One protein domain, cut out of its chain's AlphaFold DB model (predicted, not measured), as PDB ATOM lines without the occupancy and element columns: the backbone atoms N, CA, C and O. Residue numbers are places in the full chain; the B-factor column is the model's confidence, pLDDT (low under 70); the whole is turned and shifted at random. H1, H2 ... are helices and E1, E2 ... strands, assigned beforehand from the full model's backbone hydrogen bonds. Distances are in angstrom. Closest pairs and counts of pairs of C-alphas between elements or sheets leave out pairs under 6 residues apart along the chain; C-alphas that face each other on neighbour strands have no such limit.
ATOM      1  N   ALA A 664      20.425  41.029 -51.821       55.25
ATOM      2  CA  ALA A 664      18.983  41.132 -51.602       55.25
ATOM      3  C   ALA A 664      18.288  39.770 -51.770       55.25
ATOM      4  O   ALA A 664      18.432  39.105 -52.799       55.25
ATOM      5  N   ARG A 665      17.483  39.385 -50.770       59.19
ATOM      6  CA  ARG A 665      16.532  38.263 -50.843       59.19
ATOM      7  C   ARG A 665      15.154  38.809 -51.220       59.19
ATOM      8  O   ARG A 665      14.659  39.719 -50.555       59.19
ATOM      9  N   VAL A 666      14.529  38.271 -52.268       57.38
ATOM     10  CA  VAL A 666      13.195  38.718 -52.710       57.38
ATOM     11  C   VAL A 666      12.111  37.837 -52.082       57.38
ATOM     12  O   VAL A 666      12.031  36.636 -52.336       57.38
ATOM     13  N   PHE A 667      11.252  38.446 -51.265       65.06
ATOM     14  CA  PHE A 667      10.109  37.777 -50.638       65.06
ATOM     15  C   PHE A 667       8.914  37.769 -51.605       65.06
ATOM     16  O   PHE A 667       8.409  38.832 -51.967       65.06
ATOM     17  N   GLN A 668       8.445  36.586 -52.021       60.38
ATOM     18  CA  GLN A 668       7.320  36.438 -52.963       60.38
ATOM     19  C   GLN A 668       6.059  35.873 -52.291       60.38
ATOM     20  O   GLN A 668       5.498  34.863 -52.710       60.38
ATOM     21  N   TRP A 669       5.578  36.559 -51.253       72.50
ATOM     22  CA  TRP A 669       4.267  36.307 -50.644       72.50
ATOM     23  C   TRP A 669       3.189  37.257 -51.180       72.50
ATOM     24  O   TRP A 669       3.476  38.391 -51.571       72.50
ATOM     25  N   LYS A 670       1.910  36.861 -51.121       73.19
ATOM     26  CA  LYS A 670       0.823  37.854 -51.114       73.19
ATOM     27  C   LYS A 670       0.746  38.474 -49.723       73.19
ATOM     28  O   LYS A 670       0.904  37.781 -48.719       73.19
ATOM     29  N   THR A 671       0.419  39.760 -49.640       71.62
ATOM     30  CA  THR A 671       0.255  40.462 -48.353       71.62
ATOM     31  C   THR A 671      -0.770  39.785 -47.439       71.62
ATOM     32  O   THR A 671      -0.567  39.740 -46.232       71.62
ATOM     33  N   SER A 672      -1.818  39.173 -48.000       78.12
ATOM     34  CA  SER A 672      -2.797  38.361 -47.263       78.12
ATOM     35  C   SER A 672      -2.220  37.076 -46.655       78.12
ATOM     36  O   SER A 672      -2.707  36.618 -45.629       78.12
ATOM     37  N   GLU A 673      -1.210  36.473 -47.283       81.31
ATOM     38  CA  GLU A 673      -0.605  35.212 -46.833       81.31
ATOM     39  C   GLU A 673       0.340  35.480 -45.658       81.31
ATOM     40  O   GLU A 673       0.169  34.885 -44.595       81.31
ATOM     41  N   LEU A 674       1.218  36.484 -45.792       82.56
ATOM     42  CA  LEU A 674       2.023  36.994 -44.676       82.56
ATOM     43  C   LEU A 674       1.138  37.500 -43.524       82.56
ATOM     44  O   LEU A 674       1.408  37.192 -42.367       82.56
ATOM     45  N   SER A 675       0.074  38.256 -43.824       80.69
ATOM     46  CA  SER A 675      -0.822  38.803 -42.797       80.69
ATOM     47  C   SER A 675      -1.473  37.710 -41.953       80.69
ATOM     48  O   SER A 675      -1.641  37.918 -40.758       80.69
ATOM     49  N   ASN A 676      -1.811  36.552 -42.531       86.00
ATOM     50  CA  ASN A 676      -2.366  35.434 -41.765       86.00
ATOM     51  C   ASN A 676      -1.330  34.854 -40.786       86.00
ATOM     52  O   ASN A 676      -1.648  34.645 -39.617       86.00
ATOM     53  N   VAL A 677      -0.088  34.645 -41.240       87.75
ATOM     54  CA  VAL A 677       1.006  34.102 -40.412       87.75
ATOM     55  C   VAL A 677       1.386  35.078 -39.294       87.75
ATOM     56  O   VAL A 677       1.450  34.688 -38.128       87.75
ATOM     57  N   LEU A 678       1.544  36.366 -39.612       87.56
ATOM     58  CA  LEU A 678       1.817  37.401 -38.612       87.56
ATOM     59  C   LEU A 678       0.646  37.600 -37.640       87.56
ATOM     60  O   LEU A 678       0.884  37.841 -36.461       87.56
ATOM     61  N   GLN A 679      -0.608  37.469 -38.087       87.94
ATOM     62  CA  GLN A 679      -1.776  37.563 -37.205       87.94
ATOM     63  C   GLN A 679      -1.889  36.353 -36.265       87.94
ATOM     64  O   GLN A 679      -2.241  36.536 -35.099       87.94
ATOM     65  N   GLN A 680      -1.550  35.141 -36.723       88.00
ATOM     66  CA  GLN A 680      -1.452  33.959 -35.860       88.00
ATOM     67  C   GLN A 680      -0.346  34.141 -34.808       88.00
ATOM     68  O   GLN A 680      -0.614  34.006 -33.613       88.00
ATOM     69  N   PHE A 681       0.855  34.553 -35.225       91.94
ATOM     70  CA  PHE A 681       1.966  34.833 -34.312       91.94
ATOM     71  C   PHE A 681       1.636  35.945 -33.299       91.94
ATOM     72  O   PHE A 681       1.858  35.777 -32.100       91.94
ATOM     73  N   LEU A 682       1.021  37.051 -33.738       90.69
ATOM     74  CA  LEU A 682       0.546  38.121 -32.852       90.69
ATOM     75  C   LEU A 682      -0.504  37.625 -31.851       90.69
ATOM     76  O   LEU A 682      -0.476  38.041 -30.695       90.69
ATOM     77  N   HIS A 683      -1.409  36.730 -32.253       88.88
ATOM     78  CA  HIS A 683      -2.396  36.162 -31.334       88.88
ATOM     79  C   HIS A 683      -1.719  35.343 -30.223       88.88
ATOM     80  O   HIS A 683      -2.063  35.502 -29.052       88.88
ATOM     81  N   VAL A 684      -0.690  34.561 -30.573       89.56
ATOM     82  CA  VAL A 684       0.149  33.819 -29.616       89.56
ATOM     83  C   VAL A 684       0.957  34.764 -28.715       89.56
ATOM     84  O   VAL A 684       1.023  34.526 -27.512       89.56
ATOM     85  N   CYS A 685       1.488  35.875 -29.240       87.25
ATOM     86  CA  CYS A 685       2.139  36.917 -28.432       87.25
ATOM     87  C   CYS A 685       1.173  37.550 -27.417       87.25
ATOM     88  O   CYS A 685       1.523  37.719 -26.250       87.25
ATOM     89  N   TYR A 686      -0.055  37.878 -27.833       87.81
ATOM     90  CA  TYR A 686      -1.068  38.413 -26.923       87.81
ATOM     91  C   TYR A 686      -1.487  37.390 -25.866       87.81
ATOM     92  O   TYR A 686      -1.642  37.760 -24.705       87.81
ATOM     93  N   ASP A 687      -1.650  36.115 -26.215       86.31
ATOM     94  CA  ASP A 687      -2.003  35.086 -25.233       86.31
ATOM     95  C   ASP A 687      -0.849  34.752 -24.271       86.31
ATOM     96  O   ASP A 687      -1.121  34.478 -23.101       86.31
ATOM     97  N   LEU A 688       0.413  34.875 -24.700       88.06
ATOM     98  CA  LEU A 688       1.591  34.831 -23.824       88.06
ATOM     99  C   LEU A 688       1.589  36.005 -22.828       88.06
ATOM    100  O   LEU A 688       1.675  35.786 -21.621       88.06
ATOM    101  N   LEU A 689       1.406  37.242 -23.306       82.19
ATOM    102  CA  LEU A 689       1.326  38.441 -22.453       82.19
ATOM    103  C   LEU A 689       0.139  38.410 -21.472       82.19
ATOM    104  O   LEU A 689       0.198  39.029 -20.415       82.19
ATOM    105  N   ASN A 690      -0.930  37.680 -21.803       81.69
ATOM    106  CA  ASN A 690      -2.078  37.443 -20.921       81.69
ATOM    107  C   ASN A 690      -1.949  36.159 -20.069       81.69
ATOM    108  O   ASN A 690      -2.929  35.750 -19.447       81.69
ATOM    109  N   GLY A 691      -0.788  35.493 -20.053       78.31
ATOM    110  CA  GLY A 691      -0.531  34.306 -19.226       78.31
ATOM    111  C   GLY A 691      -1.351  33.059 -19.591       78.31
ATOM    112  O   GLY A 691      -1.530  32.181 -18.750       78.31
ATOM    113  N   LYS A 692      -1.883  32.976 -20.818       77.38
ATOM    114  CA  LYS A 692      -2.688  31.837 -21.308       77.38
ATOM    115  C   LYS A 692      -1.876  30.793 -22.082       77.38
ATOM    116  O   LYS A 692      -2.409  29.734 -22.409       77.38
ATOM    117  N   VAL A 693      -0.641  31.123 -22.455       82.94
ATOM    118  CA  VAL A 693       0.237  30.313 -23.307       82.94
ATOM    119  C   VAL A 693       1.647  30.315 -22.726       82.94
ATOM    120  O   VAL A 693       2.172  31.372 -22.394       82.94
ATOM    121  N   ASP A 694       2.258  29.133 -22.640       81.94
ATOM    122  CA  ASP A 694       3.632  28.954 -22.169       81.94
ATOM    123  C   ASP A 694       4.687  29.305 -23.239       81.94
ATOM    124  O   ASP A 694       4.464  29.159 -24.446       81.94
ATOM    125  N   ASN A 695       5.888  29.674 -22.777       82.50
ATOM    126  CA  ASN A 695       7.052  30.035 -23.604       82.50
ATOM    127  C   ASN A 695       7.415  28.993 -24.683       82.50
ATOM    128  O   ASN A 695       7.934  29.351 -25.736       82.50
ATOM    129  N   GLU A 696       7.144  27.709 -24.433       83.94
ATOM    130  CA  GLU A 696       7.376  26.599 -25.369       83.94
ATOM    131  C   GLU A 696       6.577  26.769 -26.669       83.94
ATOM    132  O   GLU A 696       7.148  26.724 -27.759       83.94
ATOM    133  N   LYS A 697       5.275  27.053 -26.556       83.81
ATOM    134  CA  LYS A 697       4.379  27.244 -27.702       83.81
ATOM    135  C   LYS A 697       4.634  28.576 -28.414       83.81
ATOM    136  O   LYS A 697       4.464  28.657 -29.626       83.81
ATOM    137  N   PHE A 698       5.092  29.604 -27.694       89.69
ATOM    138  CA  PHE A 698       5.610  30.822 -28.325       89.69
ATOM    139  C   PHE A 698       6.860  30.532 -29.171       89.69
ATOM    140  O   PHE A 698       6.936  30.982 -30.311       89.69
ATOM    141  N   ALA A 699       7.816  29.748 -28.660       86.56
ATOM    142  CA  ALA A 699       9.007  29.370 -29.420       86.56
ATOM    143  C   ALA A 699       8.674  28.464 -30.619       86.56
ATOM    144  O   ALA A 699       9.278  28.617 -31.680       86.56
ATOM    145  N   GLU A 700       7.700  27.557 -30.491       87.25
ATOM    146  CA  GLU A 700       7.193  26.759 -31.615       87.25
ATOM    147  C   GLU A 700       6.574  27.649 -32.705       87.25
ATOM    148  O   GLU A 700       6.980  27.550 -33.861       87.25
ATOM    149  N   GLU A 701       5.682  28.580 -32.352       89.62
ATOM    150  CA  GLU A 701       5.015  29.465 -33.325       89.62
ATOM    151  C   GLU A 701       5.933  30.567 -33.891       89.62
ATOM    152  O   GLU A 701       5.736  31.040 -35.010       89.62
ATOM    153  N   LEU A 702       6.995  30.946 -33.172       89.38
ATOM    154  CA  LEU A 702       8.092  31.740 -33.732       89.38
ATOM    155  C   LEU A 702       8.901  30.920 -34.750       89.38
ATOM    156  O   LEU A 702       9.286  31.439 -35.797       89.38
ATOM    157  N   THR A 703       9.128  29.631 -34.475       89.38
ATOM    158  CA  THR A 703       9.829  28.725 -35.398       89.38
ATOM    159  C   THR A 703       9.016  28.494 -36.673       89.38
ATOM    160  O   THR A 703       9.581  28.564 -37.760       89.38
ATOM    161  N   THR A 704       7.700  28.257 -36.573       88.12
ATOM    162  CA  THR A 704       6.819  28.068 -37.744       88.12
ATOM    163  C   THR A 704       6.718  29.342 -38.581       88.12
ATOM    164  O   THR A 704       6.781  29.261 -39.807       88.12
ATOM    165  N   ALA A 705       6.631  30.520 -37.953       88.06
ATOM    166  CA  ALA A 705       6.618  31.797 -38.659       88.06
ATOM    167  C   ALA A 705       7.940  32.064 -39.402       88.06
ATOM    168  O   ALA A 705       7.912  32.432 -40.576       88.06
ATOM    169  N   LEU A 706       9.095  31.842 -38.759       85.25
ATOM    170  CA  LEU A 706      10.412  32.031 -39.382       85.25
ATOM    171  C   LEU A 706      10.690  31.010 -40.496       85.25
ATOM    172  O   LEU A 706      11.173  31.394 -41.559       85.25
ATOM    173  N   ASP A 707      10.345  29.737 -40.294       85.31
ATOM    174  CA  ASP A 707      10.456  28.698 -41.326       85.31
ATOM    175  C   ASP A 707       9.543  29.006 -42.524       85.31
ATOM    176  O   ASP A 707       9.981  28.947 -43.672       85.31
ATOM    177  N   TRP A 708       8.301  29.444 -42.284       85.81
ATOM    178  CA  TRP A 708       7.404  29.880 -43.357       85.81
ATOM    179  C   TRP A 708       7.972  31.078 -44.129       85.81
ATOM    180  O   TRP A 708       7.969  31.056 -45.360       85.81
ATOM    181  N   ILE A 709       8.504  32.091 -43.434       81.75
ATOM    182  CA  ILE A 709       9.156  33.257 -44.052       81.75
ATOM    183  C   ILE A 709      10.329  32.815 -44.940       81.75
ATOM    184  O   ILE A 709      10.411  33.231 -46.098       81.75
ATOM    185  N   MET A 710      11.201  31.938 -44.436       77.75
ATOM    186  CA  MET A 710      12.364  31.439 -45.175       77.75
ATOM    187  C   MET A 710      11.968  30.614 -46.404       77.75
ATOM    188  O   MET A 710      12.522  30.825 -47.481       77.75
ATOM    189  N   ASN A 711      10.955  29.753 -46.287       77.88
ATOM    190  CA  ASN A 711      10.455  28.931 -47.393       77.88
ATOM    191  C   ASN A 711       9.666  29.726 -48.465       77.88
ATOM    192  O   ASN A 711       9.336  29.167 -49.509       77.88
ATOM    193  N   HIS A 712       9.392  31.021 -48.246       73.06
ATOM    194  CA  HIS A 712       8.792  31.940 -49.235       73.06
ATOM    195  C   HIS A 712       9.766  33.043 -49.720       73.06
ATOM    196  O   HIS A 712       9.365  33.978 -50.425       73.06
ATOM    197  N   CYS A 713      11.056  32.918 -49.393       66.81
ATOM    198  CA  CYS A 713      12.143  33.681 -50.009       66.81
ATOM    199  C   CYS A 713      12.585  33.005 -51.316       66.81
ATOM    200  O   CYS A 713      12.947  31.831 -51.291       66.81
ATOM    201  N   PHE A 714      12.647  33.734 -52.435       53.12
ATOM    202  CA  PHE A 714      13.167  33.189 -53.695       53.12
ATOM    203  C   PHE A 714      14.244  34.069 -54.337       53.12
ATOM    204  O   PHE A 714      14.029  35.243 -54.627       53.12
ATOM    205  N   SER A 715      15.364  33.409 -54.647       52.84
ATOM    206  CA  SER A 715      16.557  33.910 -55.338       52.84
ATOM    207  C   SER A 715      17.370  34.995 -54.617       52.84
ATOM    208  O   SER A 715      16.852  35.846 -53.889       52.84
ATOM    209  N   LEU A 716      18.681  34.939 -54.850       52.44
ATOM    210  CA  LEU A 716      19.656  35.951 -54.462       52.44
ATOM    211  C   LEU A 716      19.929  36.800 -55.701       52.44
ATOM    212  O   LEU A 716      20.466  36.297 -56.687       52.44
ATOM    213  N   GLN A 717      19.549  38.075 -55.666       48.72
ATOM    214  CA  GLN A 717      19.848  39.004 -56.753       48.72
ATOM    215  C   GLN A 717      20.963  39.947 -56.295       48.72
ATOM    216  O   GLN A 717      20.829  40.612 -55.265       48.72
ATOM    217  N   ASP A 718      22.055  40.022 -57.061       50.25
ATOM    218  CA  ASP A 718      23.020  41.112 -56.911       50.25
ATOM    219  C   ASP A 718      22.333  42.419 -57.330       50.25
ATOM    220  O   ASP A 718      21.933  42.595 -58.485       50.25
TER     221      ASP A 718
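AT A GLANCE: This is residues 664 to 718 of the 1093 residues of the protein "filament-like plant protein 7" of Cicer arietinum (UniProt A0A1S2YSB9). A long helical hairpin, H1 and H2 side by side, narrows at one end into a small two-stranded ribbon of E1 and E2, where both ends of the printed part lie. The tight link between the helices, residues 690 to 694, makes the other end, and the outline of the whole is a rod. The printed part has 55 residues, with two named strands and two named helices in the order E1, H1, H2, E2; the sheet, E1 - E2, is antiparallel, and the class is mixed, helices and strands. It is loose, with a radius of gyration of the C-alphas of 13.5 A and spans of 44 by 21 by 13 A.

IN THESE COORDINATES: Strand E1 is residues 664 to 667, 9.5 A long, and begins at C-alpha 664 at (18.983, 41.132, -51.602). Strand E2 is residues 713 to 718, 14.9 A long, and ends at C-alpha 718 at (23.020, 41.112, -56.911). Helix H1 is residues 671 to 689, 26.0 A from first to last C-alpha. Helix H2 is residues 695 to 711, 24.1 A long, and begins at C-alpha 695 at (7.052, 30.035, -23.604).

HOW THE PARTS SIT: E1 and E2 are antiparallel neighbours, with 152 degrees between their directions. C-alphas 667 and 713 face each other at 4.6 A. N 714 and O 666 are within hydrogen-bond range at 3.0 A, and N 717 and O 664 at 3.2 A. H1 and H2 touch and form a helical hairpin; their closest C-alphas, those of Phe 681 and Glu 701, are 6.3 A apart. They run opposite ways at a shallow tilt of 14 degrees. In H1 and H2 every O i to N i+4 pair is within hydrogen-bond range. H1 and E2 are apart; E1 and H2 are only just apart, their closest C-alphas 8.0 A from each other.

THE WHOLE: The C-alphas of Gly 691 and Asp 718, the two farthest apart, are 45.0 A from each other, while those of Ala 664 and Asp 718, the first and last printed, are 6.7 A apart. The printed part has no cut, and its three links are tight. The mean pLDDT of the printed part is 78.5; residues 664 to 668 and 713 to 718 are under 70.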